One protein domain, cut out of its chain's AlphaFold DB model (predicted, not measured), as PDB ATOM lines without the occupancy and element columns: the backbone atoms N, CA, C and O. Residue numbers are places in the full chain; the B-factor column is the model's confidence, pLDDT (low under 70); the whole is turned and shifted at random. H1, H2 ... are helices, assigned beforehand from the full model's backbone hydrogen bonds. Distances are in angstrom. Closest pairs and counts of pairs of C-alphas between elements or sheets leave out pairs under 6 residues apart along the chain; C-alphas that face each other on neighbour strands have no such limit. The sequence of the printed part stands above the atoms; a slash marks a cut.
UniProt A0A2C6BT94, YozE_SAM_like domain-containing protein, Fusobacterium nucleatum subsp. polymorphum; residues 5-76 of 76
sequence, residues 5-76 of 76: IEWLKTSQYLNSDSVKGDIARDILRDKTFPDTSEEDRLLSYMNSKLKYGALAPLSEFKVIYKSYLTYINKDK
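What this domain is: This is residues 5 to 76 of the 76 residues of the protein "YozE_SAM_like domain-containing protein" of Fusobacterium nucleatum subsp. polymorphum (UniProt A0A2C6BT94). A long helix, H5, is met near its beginning by two others: H4 folds back beside it as a helical hairpin, and H3 stands nearly at a right angle to it, with the two short helices H1 and H2 packed on H3. The later part of H5 runs on past H3 and H4 toward the end of the chain, with H1 close to it at Tyr 68. The printed part has 72 residues, with five named helices, H1 to H5 in order along the chain, and no named strand; the class is all helix. The whole is compact, with a radius of gyration of the C-alphas of 11.6 A and spans of 38 by 27 by 22 A.

How they stand to each other: H1, residues 5 to 8, and H2, residues 12 to 15, are close but not clearly touching; their closest C-alphas, those of Leu 8 and Leu 14, are 7.8 A apart. H3, residues 19 to 29, is the hub, touching three other helices. H1 only just touches H3, with 3 pairs of C-alphas within 8 A, the closest being those of Leu 8 and Ala 24, 6.9 A apart. H2 touches H3, and the closest C-alphas, those of Tyr 13 and Gly 21, are 4.6 A apart. H4, residues 39 to 50, is apart from H1, H2 and H3. H5, residues 58 to 74, touches H4 with residues 58 to 65 alone; the closest C-alphas are those of Met 46 and Leu 58, at 7.0 A. H4 and H5 form a helical hairpin at a shallow tilt of 23 degrees, opposite ways. H5 touches H3 with residues 60 to 64 alone, the closest C-alphas being those of Lys 20 and Glu 60, 6.1 A apart. The lines of H3 and H5 are about perpendicular, at 78 degrees. H1 and H5 are close but not clearly touching, with the C-alphas of Trp 7 and Tyr 68 closest at 7.1 A. In H3, H4 and H5 every O i to N i+4 pair is within hydrogen-bond range; H1 and H2 are too short for such a pair.

Where its parts are: H1 begins at C-alpha 5, at (179.475, 144.383, 190.611). H3 measures 15.2 A from first to last C-alpha, and H4 16.2 A. H5, the longest helix with 17 residues, measures 24.5 A, from C-alpha 58 at (189.797, 141.485, 203.914) to C-alpha 74 at (182.372, 161.722, 192.336).

The domain as a whole: The two C-alphas farthest apart are those of Tyr 52 and Lys 76, at 37.9 A. The printed part has no cut. The links H1 to H2 and H2 to H3 are tight, and those from H3 to H4 and from H4 to H5 are short. The mean pLDDT of the printed part is 85.7, with residues 50 to 56 and 75 to 76 under 70.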
ATOM      1  N   ILE A   5     179.126 145.345 191.666       92.69
ATOM      2  CA  ILE A   5     179.475 144.383 190.611       92.69
ATOM      3  C   ILE A   5     179.577 145.055 189.240       92.69
ATOM      4  O   ILE A   5     180.559 144.851 188.525       92.69
ATOM      5  N   GLU A   6     178.602 145.890 188.881       91.75
ATOM      6  CA  GLU A   6     178.607 146.604 187.599       91.75
ATOM      7  C   GLU A   6     179.783 147.579 187.483       91.75
ATOM      8  O   GLU A   6     180.389 147.715 186.419       91.75
ATOM      9  N   TRP A   7     180.154 148.237 188.581       94.31
ATOM     10  CA  TRP A   7     181.365 149.047 188.619       94.31
ATOM     11  C   TRP A   7     182.627 148.185 188.503       94.31
ATOM     12  O   TRP A   7     183.508 148.509 187.702       94.31
ATOM     13  N   LEU A   8     182.703 147.073 189.241       93.81
ATOM     14  CA  LEU A   8     183.874 146.199 189.290       93.81
ATOM     15  C   LEU A   8     184.221 145.639 187.903       93.81
ATOM     16  O   LEU A   8     185.398 145.638 187.538       93.81
ATOM     17  N   LYS A   9     183.202 145.291 187.096       93.06
ATOM     18  CA  LYS A   9     183.324 144.887 185.677       93.06
ATOM     19  C   LYS A   9     184.040 145.913 184.794       93.06
ATOM     20  O   LYS A   9     184.621 145.554 183.776       93.06
ATOM     21  N   THR A  10     183.984 147.187 185.170       92.19
ATOM     22  CA  THR A  10     184.600 148.306 184.436       92.19
ATOM     23  C   THR A  10     185.822 148.887 185.145       92.19
ATOM     24  O   THR A  10     186.411 149.861 184.681       92.19
ATOM     25  N   SER A  11     186.195 148.322 186.295       93.06
ATOM     26  CA  SER A  11     187.261 148.852 187.135       93.06
ATOM     27  C   SER A  11     188.648 148.465 186.616       93.06
ATOM     28  O   SER A  11     188.847 147.413 186.009       93.06
ATOM     29  N   GLN A  12     189.644 149.285 186.948       92.81
ATOM     30  CA  GLN A  12     191.054 149.011 186.645       92.81
ATOM     31  C   GLN A  12     191.588 147.708 187.270       92.81
ATOM     32  O   GLN A  12     192.611 147.194 186.827       92.81
ATOM     33  N   TYR A  13     190.911 147.162 188.289       93.31
ATOM     34  CA  TYR A  13     191.373 145.972 189.002       93.31
ATOM     35  C   TYR A  13     191.394 144.725 188.113       93.31
ATOM     36  O   TYR A  13     192.275 143.892 188.285       93.31
ATOM     37  N   LEU A  14     190.507 144.615 187.117       91.00
ATOM     38  CA  LEU A  14     190.465 143.434 186.241       91.00
ATOM     39  C   LEU A  14     191.698 143.274 185.356       91.00
ATOM     40  O   LEU A  14     192.059 142.150 185.018       91.00
ATOM     41  N   ASN A  15     192.360 144.383 185.033       89.94
ATOM     42  CA  ASN A  15     193.577 144.395 184.224       89.94
ATOM     43  C   ASN A  15     194.849 144.365 185.087       89.94
ATOM     44  O   ASN A  15     195.952 144.492 184.560       89.94
ATOM     45  N   SER A  16     194.712 144.249 186.411       90.44
ATOM     46  CA  SER A  16     195.835 144.249 187.342       90.44
ATOM     47  C   SER A  16     196.293 142.822 187.648       90.44
ATOM     48  O   SER A  16     195.497 141.976 188.066       90.44
ATOM     49  N   ASP A  17     197.595 142.582 187.497       89.50
ATOM     50  CA  ASP A  17     198.277 141.397 188.025       89.50
ATOM     51  C   ASP A  17     198.698 141.659 189.480       89.50
ATOM     52  O   ASP A  17     199.846 141.959 189.802       89.50
ATOM     53  N   SER A  18     197.702 141.722 190.363       89.88
ATOM     54  CA  SER A  18     197.893 141.944 191.795       89.88
ATOM     55  C   SER A  18     196.834 141.197 192.590       89.88
ATOM     56  O   SER A  18     195.775 140.864 192.059       89.88
ATOM     57  N   VAL A  19     197.053 141.062 193.900       89.06
ATOM     58  CA  VAL A  19     196.077 140.480 194.839       89.06
ATOM     59  C   VAL A  19     194.688 141.120 194.697       89.06
ATOM     60  O   VAL A  19     193.673 140.439 194.784       89.06
ATOM     61  N   LYS A  20     194.617 142.429 194.422       90.12
ATOM     62  CA  LYS A  20     193.338 143.128 194.207       90.12
ATOM     63  C   LYS A  20     192.665 142.710 192.901       90.12
ATOM     64  O   LYS A  20     191.441 142.634 192.847       90.12
ATOM     65  N   GLY A  21     193.455 142.463 191.858       91.69
ATOM     66  CA  GLY A  21     192.959 141.945 190.588       91.69
ATOM     67  C   GLY A  21     192.475 140.505 190.697       91.69
ATOM     68  O   GLY A  21     191.425 140.181 190.145       91.69
ATOM     69  N   ASP A  22     193.164 139.675 191.481       90.00
ATOM     70  CA  ASP A  22     192.711 138.318 191.798       90.00
ATOM     71  C   ASP A  22     191.375 138.349 192.546       90.00
ATOM     72  O   ASP A  22     190.411 137.749 192.081       90.00
ATOM     73  N   ILE A  23     191.260 139.168 193.601       90.56
ATOM     74  CA  ILE A  23     189.993 139.372 194.327       90.56
ATOM     75  C   ILE A  23     188.881 139.823 193.383       90.56
ATOM     76  O   ILE A  23     187.771 139.297 193.439       90.56
ATOM     77  N   ALA A  24     189.151 140.804 192.519       92.31
ATOM     78  CA  ALA A  24     188.146 141.310 191.594       92.31
ATOM     79  C   ALA A  24     187.657 140.209 190.640       92.31
ATOM     80  O   ALA A  24     186.455 140.075 190.412       92.31
ATOM     81  N   ARG A  25     188.575 139.389 190.115       91.44
ATOM     82  CA  ARG A  25     188.247 138.254 189.245       91.44
ATOM     83  C   ARG A  25     187.485 137.157 189.994       91.44
ATOM     84  O   ARG A  25     186.530 136.622 189.432       91.44
ATOM     85  N   ASP A  26     187.847 136.864 191.238       90.38
ATOM     86  CA  ASP A  26     187.168 135.867 192.071       90.38
ATOM     87  C   ASP A  26     185.737 136.288 192.408       90.38
ATOM     88  O   ASP A  26     184.809 135.500 192.234       90.38
ATOM     89  N   ILE A  27     185.532 137.556 192.780       91.50
ATOM     90  CA  ILE A  27     184.200 138.128 193.022       91.50
ATOM     91  C   ILE A  27     183.316 137.999 191.777       91.50
ATOM     92  O   ILE A  27     182.168 137.580 191.882       91.50
ATOM     93  N   LEU A  28     183.841 138.326 190.591       92.19
ATOM     94  CA  LEU A  28     183.064 138.244 189.351       92.19
ATOM     95  C   LEU A  28     182.779 136.804 188.900       92.19
ATOM     96  O   LEU A  28     181.829 136.576 188.151       92.19
ATOM     97  N   ARG A  29     183.597 135.832 189.321       91.06
ATOM     98  CA  ARG A  29     183.380 134.402 189.050       91.06
ATOM     99  C   ARG A  29     182.421 133.758 190.050       91.06
ATOM    100  O   ARG A  29     181.768 132.768 189.709       91.06
ATOM    101  N   ASP A  30     182.327 134.300 191.261       90.25
ATOM    102  CA  ASP A  30     181.449 133.803 192.312       90.25
ATOM    103  C   ASP A  30     179.982 134.161 192.023       90.25
ATOM    104  O   ASP A  30     179.488 135.238 192.342       90.25
ATOM    105  N   LYS A  31     179.249 133.196 191.458       89.25
ATOM    106  CA  LYS A  31     177.808 133.312 191.167       89.25
ATOM    107  C   LYS A  31     176.938 133.518 192.412       89.25
ATOM    108  O   LYS A  31     175.765 133.848 192.272       89.25
ATOM    109  N   THR A  32     177.478 133.259 193.603       90.88
ATOM    110  CA  THR A  32     176.783 133.452 194.883       90.88
ATOM    111  C   THR A  32     177.145 134.769 195.557       90.88
ATOM    112  O   THR A  32     176.578 135.085 196.605       90.88
ATOM    113  N   PHE A  33     178.048 135.551 194.956       90.62
ATOM    114  CA  PHE A  33     178.393 136.865 195.464       90.62
ATOM    115  C   PHE A  33     177.160 137.781 195.433       90.62
ATOM    116  O   PHE A  33     176.474 137.856 194.409       90.62
ATOM    117  N   PRO A  34     176.846 138.474 196.538       91.19
ATOM    118  CA  PRO A  34     175.651 139.296 196.623       91.19
ATOM    119  C   PRO A  34     175.737 140.489 195.664       91.19
ATOM    120  O   PRO A  34     176.645 141.315 195.759       91.19
ATOM    121  N   ASP A  35     174.751 140.614 194.774       89.75
ATOM    122  CA  ASP A  35     174.592 141.787 193.912       89.75
ATOM    123  C   ASP A  35     173.942 142.934 194.701       89.75
ATOM    124  O   ASP A  35     172.743 143.196 194.634       89.75
ATOM    125  N   THR A  36     174.746 143.571 195.548       89.38
ATOM    126  CA  THR A  36     174.369 144.741 196.346       89.38
ATOM    127  C   THR A  36     175.530 145.729 196.404       89.38
ATOM    128  O   THR A  36     176.679 145.398 196.114       89.38
ATOM    129  N   SER A  37     175.221 146.959 196.801       89.56
ATOM    130  CA  SER A  37     176.203 147.999 197.114       89.56
ATOM    131  C   SER A  37     176.282 148.296 198.614       89.56
ATOM    132  O   SER A  37     176.939 149.254 199.007       89.56
ATOM    133  N   GLU A  38     175.594 147.515 199.451       90.69
ATOM    134  CA  GLU A  38     175.597 147.665 200.908       90.69
ATOM    135  C   GLU A  38     176.899 147.121 201.514       90.69
ATOM    136  O   GLU A  38     177.148 145.914 201.480       90.69
ATOM    137  N   GLU A  39     177.705 148.005 202.111       89.38
ATOM    138  CA  GLU A  39     179.014 147.671 202.692       89.38
ATOM    139  C   GLU A  39     178.949 146.476 203.648       89.38
ATOM    140  O   GLU A  39     179.700 145.516 203.481       89.38
ATOM    141  N   ASP A  40     178.023 146.504 204.609       90.62
ATOM    142  CA  ASP A  40     177.901 145.467 205.636       90.62
ATOM    143  C   ASP A  40     177.614 144.090 205.034       90.62
ATOM    144  O   ASP A  40     178.163 143.082 205.483       90.62
ATOM    145  N   ARG A  41     176.793 144.034 203.979       91.94
ATOM    146  CA  ARG A  41     176.473 142.776 203.293       91.94
ATOM    147  C   ARG A  41     177.675 142.237 202.535       91.94
ATOM    148  O   ARG A  41     177.960 141.044 202.632       91.94
ATOM    149  N   LEU A  42     178.398 143.104 201.827       91.56
ATOM    150  CA  LEU A  42     179.594 142.708 201.089       91.56
ATOM    151  C   LEU A  42     180.719 142.265 202.036       91.56
ATOM    152  O   LEU A  42     181.319 141.210 201.832       91.56
ATOM    153  N   LEU A  43     180.975 143.021 203.108       89.38
ATOM    154  CA  LEU A  43     181.981 142.678 204.116       89.38
ATOM    155  C   LEU A  43     181.629 141.390 204.858       89.38
ATOM    156  O   LEU A  43     182.503 140.544 205.041       89.38
ATOM    157  N   SER A  44     180.366 141.219 205.255       90.31
ATOM    158  CA  SER A  44     179.892 139.992 205.900       90.31
ATOM    159  C   SER A  44     180.079 138.779 204.987       90.31
ATOM    160  O   SER A  44     180.609 137.752 205.420       90.31
ATOM    161  N   TYR A  45     179.754 138.917 203.697       90.31
ATOM    162  CA  TYR A  45     179.967 137.863 202.711       90.31
ATOM    163  C   TYR A  45     181.450 137.508 202.559       90.31
ATOM    164  O   TYR A  45     181.818 136.341 202.717       90.31
ATOM    165  N   MET A  46     182.315 138.505 202.345       87.62
ATOM    166  CA  MET A  46     183.763 138.296 202.245       87.62
ATOM    167  C   MET A  46     184.315 137.610 203.498       87.62
ATOM    168  O   MET A  46     185.065 136.641 203.397       87.62
ATOM    169  N   ASN A  47     183.882 138.037 204.687       85.25
ATOM    170  CA  ASN A  47     184.293 137.438 205.955       85.25
ATOM    171  C   ASN A  47     183.812 135.980 206.108       85.25
ATOM    172  O   ASN A  47     184.545 135.127 206.609       85.25
ATOM    173  N   SER A  48     182.609 135.661 205.620       85.06
ATOM    174  CA  SER A  48     182.070 134.293 205.645       85.06
ATOM    175  C   SER A  48     182.876 133.316 204.779       85.06
ATOM    176  O   SER A  48     183.044 132.154 205.146       85.06
ATOM    177  N   LYS A  49     183.424 133.799 203.659       77.56
ATOM    178  CA  LYS A  49     184.247 133.020 202.725       77.56
ATOM    179  C   LYS A  49     185.718 132.952 203.160       77.56
ATOM    180  O   LYS A  49     186.380 131.944 202.922       77.56
ATOM    181  N   LEU A  50     186.203 133.966 203.883       65.00
ATOM    182  CA  LEU A  50     187.533 133.991 204.507       65.00
ATOM    183  C   LEU A  50     187.714 132.937 205.601       65.00
ATOM    184  O   LEU A  50     188.817 132.425 205.780       65.00
ATOM    185  N   LYS A  51     186.632 132.557 206.289       52.47
ATOM    186  CA  LYS A  51     186.646 131.526 207.340       52.47
ATOM    187  C   LYS A  51     187.135 130.151 206.848       52.47
ATOM    188  O   LYS A  51     187.483 129.305 207.665       52.47
ATOM    189  N   TYR A  52     187.204 129.953 205.530       51.25
ATOM    190  CA  TYR A  52     187.677 128.732 204.875       51.25
ATOM    191  C   TYR A  52     189.047 128.886 204.185       51.25
ATOM    192  O   TYR A  52     189.435 128.018 203.412       51.25
ATOM    193  N   GLY A  53     189.784 129.980 204.436       51.91
ATOM    194  CA  GLY A  53     191.121 130.215 203.866       51.91
ATOM    195  C   GLY A  53     191.142 130.513 202.359       51.91
ATOM    196  O   GLY A  53     192.210 130.509 201.757       51.91
ATOM    197  N   ALA A  54     189.975 130.757 201.750       53.56
ATOM    198  CA  ALA A  54     189.786 130.764 200.297       53.56
ATOM    199  C   ALA A  54     189.719 132.161 199.649       53.56
ATOM    200  O   ALA A  54     189.608 132.249 198.432       53.56
ATOM    201  N   LEU A  55     189.778 133.250 200.423       54.91
ATOM    202  CA  LEU A  55     189.834 134.608 199.872       54.91
ATOM    203  C   LEU A  55     191.056 135.363 200.389       54.91
ATOM    204  O   LEU A  55     191.486 135.204 201.530       54.91
ATOM    205  N   ALA A  56     191.610 136.195 199.519       61.16
ATOM    206  CA  ALA A  56     192.678 137.128 199.839       61.16
ATOM    207  C   ALA A  56     192.252 138.143 200.932       61.16
ATOM    208  O   ALA A  56     191.064 138.274 201.234       61.16
ATOM    209  N   PRO A  57     193.202 138.856 201.565       73.94
ATOM    210  CA  PRO A  57     192.972 139.578 202.816       73.94
ATOM    211  C   PRO A  57     191.776 140.539 202.757       73.94
ATOM    212  O   PRO A  57     191.665 141.345 201.834       73.94
ATOM    213  N   LEU A  58     190.922 140.539 203.790       82.12
ATOM    214  CA  LEU A  58     189.797 141.485 203.914       82.12
ATOM    215  C   LEU A  58     190.245 142.952 203.765       82.12
ATOM    216  O   LEU A  58     189.476 143.799 203.314       82.12
ATOM    217  N   SER A  59     191.493 143.259 204.133       84.88
ATOM    218  CA  SER A  59     192.114 144.572 203.939       84.88
ATOM    219  C   SER A  59     192.182 144.986 202.468       84.88
ATOM    220  O   SER A  59     191.887 146.133 202.149       84.88
ATOM    221  N   GLU A  60     192.505 144.061 201.566       88.00
ATOM    222  CA  GLU A  60     192.591 144.311 200.125       88.00
ATOM    223  C   GLU A  60     191.204 144.541 199.522       88.00
ATOM    224  O   GLU A  60     191.003 145.486 198.754       88.00
ATOM    225  N   PHE A  61     190.210 143.758 199.955       90.25
ATOM    226  CA  PHE A  61     188.815 143.990 199.588       90.25
ATOM    227  C   PHE A  61     188.327 145.379 200.020       90.25
ATOM    228  O   PHE A  61     187.727 146.099 199.222       90.25
ATOM    229  N   LYS A  62     188.635 145.804 201.252       90.62
ATOM    230  CA  LYS A  62     188.277 147.146 201.745       90.62
ATOM    231  C   LYS A  62     188.864 148.260 200.875       90.62
ATOM    232  O   LYS A  62     188.205 149.277 200.670       90.62
ATOM    233  N   VAL A  63     190.069 148.077 200.329       92.31
ATOM    234  CA  VAL A  63     190.666 149.043 199.390       92.31
ATOM    235  C   VAL A  63     189.870 149.112 198.084       92.31
ATOM    236  O   VAL A  63     189.585 150.213 197.611       92.31
ATOM    237  N   ILE A  64     189.468 147.968 197.524       92.94
ATOM    238  CA  ILE A  64     188.614 147.916 196.324       92.94
ATOM    239  C   ILE A  64     187.273 148.611 196.600       92.94
ATOM    240  O   ILE A  64     186.853 149.473 195.829       92.94
ATOM    241  N   TYR A  65     186.629 148.305 197.728       93.62
ATOM    242  CA  TYR A  65     185.356 148.918 198.107       93.62
ATOM    243  C   TYR A  65     185.471 150.438 198.320       93.62
ATOM    244  O   TYR A  65     184.628 151.203 197.854       93.62
ATOM    245  N   LYS A  66     186.566 150.923 198.919       93.94
ATOM    246  CA  LYS A  66     186.827 152.367 199.047       93.94
ATOM    247  C   LYS A  66     186.950 153.068 197.687       93.94
ATOM    248  O   LYS A  66     186.486 154.202 197.534       93.94
ATOM    249  N   SER A  67     187.533 152.409 196.686       94.19
ATOM    250  CA  SER A  67     187.565 152.926 195.312       94.19
ATOM    251  C   SER A  67     186.173 153.007 194.689       94.19
ATOM    252  O   SER A  67     185.877 153.989 194.009       94.19
ATOM    253  N   TYR A  68     185.296 152.037 194.970       93.75
ATOM    254  CA  TYR A  68     183.888 152.095 194.569       93.75
ATOM    255  C   TYR A  68     183.157 153.273 195.228       93.75
ATOM    256  O   TYR A  68     182.511 154.053 194.532       93.75
ATOM    257  N   LEU A  69     183.326 153.470 196.541       92.88
ATOM    258  CA  LEU A  69     182.759 154.622 197.252       92.88
ATOM    259  C   LEU A  69     183.237 155.953 196.657       92.88
ATOM    260  O   LEU A  69     182.459 156.887 196.484       92.88
ATOM    261  N   THR A  70     184.521 156.034 196.307       92.56
ATOM    262  CA  THR A  70     185.089 157.221 195.656       92.56
ATOM    263  C   THR A  70     184.464 157.460 194.282       92.56
ATOM    264  O   THR A  70     184.194 158.606 193.939       92.56
ATOM    265  N   TYR A  71     184.213 156.403 193.506       90.19
ATOM    266  CA  TYR A  71     183.532 156.491 192.212       90.19
ATOM    267  C   TYR A  71     182.108 157.044 192.366       90.19
ATOM    268  O   TYR A  71     181.795 158.080 191.794       90.19
ATOM    269  N   ILE A  72     181.279 156.440 193.222       89.25
ATOM    270  CA  ILE A  72     179.878 156.868 193.374       89.25
ATOM    271  C   ILE A  72     179.713 158.249 194.024       89.25
ATOM    272  O   ILE A  72     178.682 158.887 193.830       89.25
ATOM    273  N   ASN A  73     180.702 158.710 194.799       86.06
ATOM    274  CA  ASN A  73     180.697 160.046 195.399       86.06
ATOM    275  C   ASN A  73     181.222 161.134 194.452       86.06
ATOM    276  O   ASN A  73     180.942 162.300 194.691       86.06
ATOM    277  N   LYS A  74     181.984 160.781 193.406       77.00
ATOM    278  CA  LYS A  74     182.372 161.722 192.336       77.00
ATOM    279  C   LYS A  74     181.238 161.982 191.345       77.00
ATOM    280  O   LYS A  74     181.231 163.026 190.707       77.00
ATOM    281  N   ASP A  75     180.313 161.035 191.219       58.16
ATOM    282  CA  ASP A  75     179.082 161.139 190.425       58.16
ATOM    283  C   ASP A  75     177.913 161.810 191.197       58.16
ATOM    284  O   ASP A  75     176.771 161.778 190.734       58.16
ATOM    285  N   LYS A  76     178.172 162.386 192.381       54.53
ATOM    286  CA  LYS A  76     177.227 163.187 193.179       54.53
ATOM    287  C   LYS A  76     177.564 164.668 193.077       54.53
ATOM    288  O   LYS A  76     176.598 165.458 193.033       54.53
TER     289      LYS A  76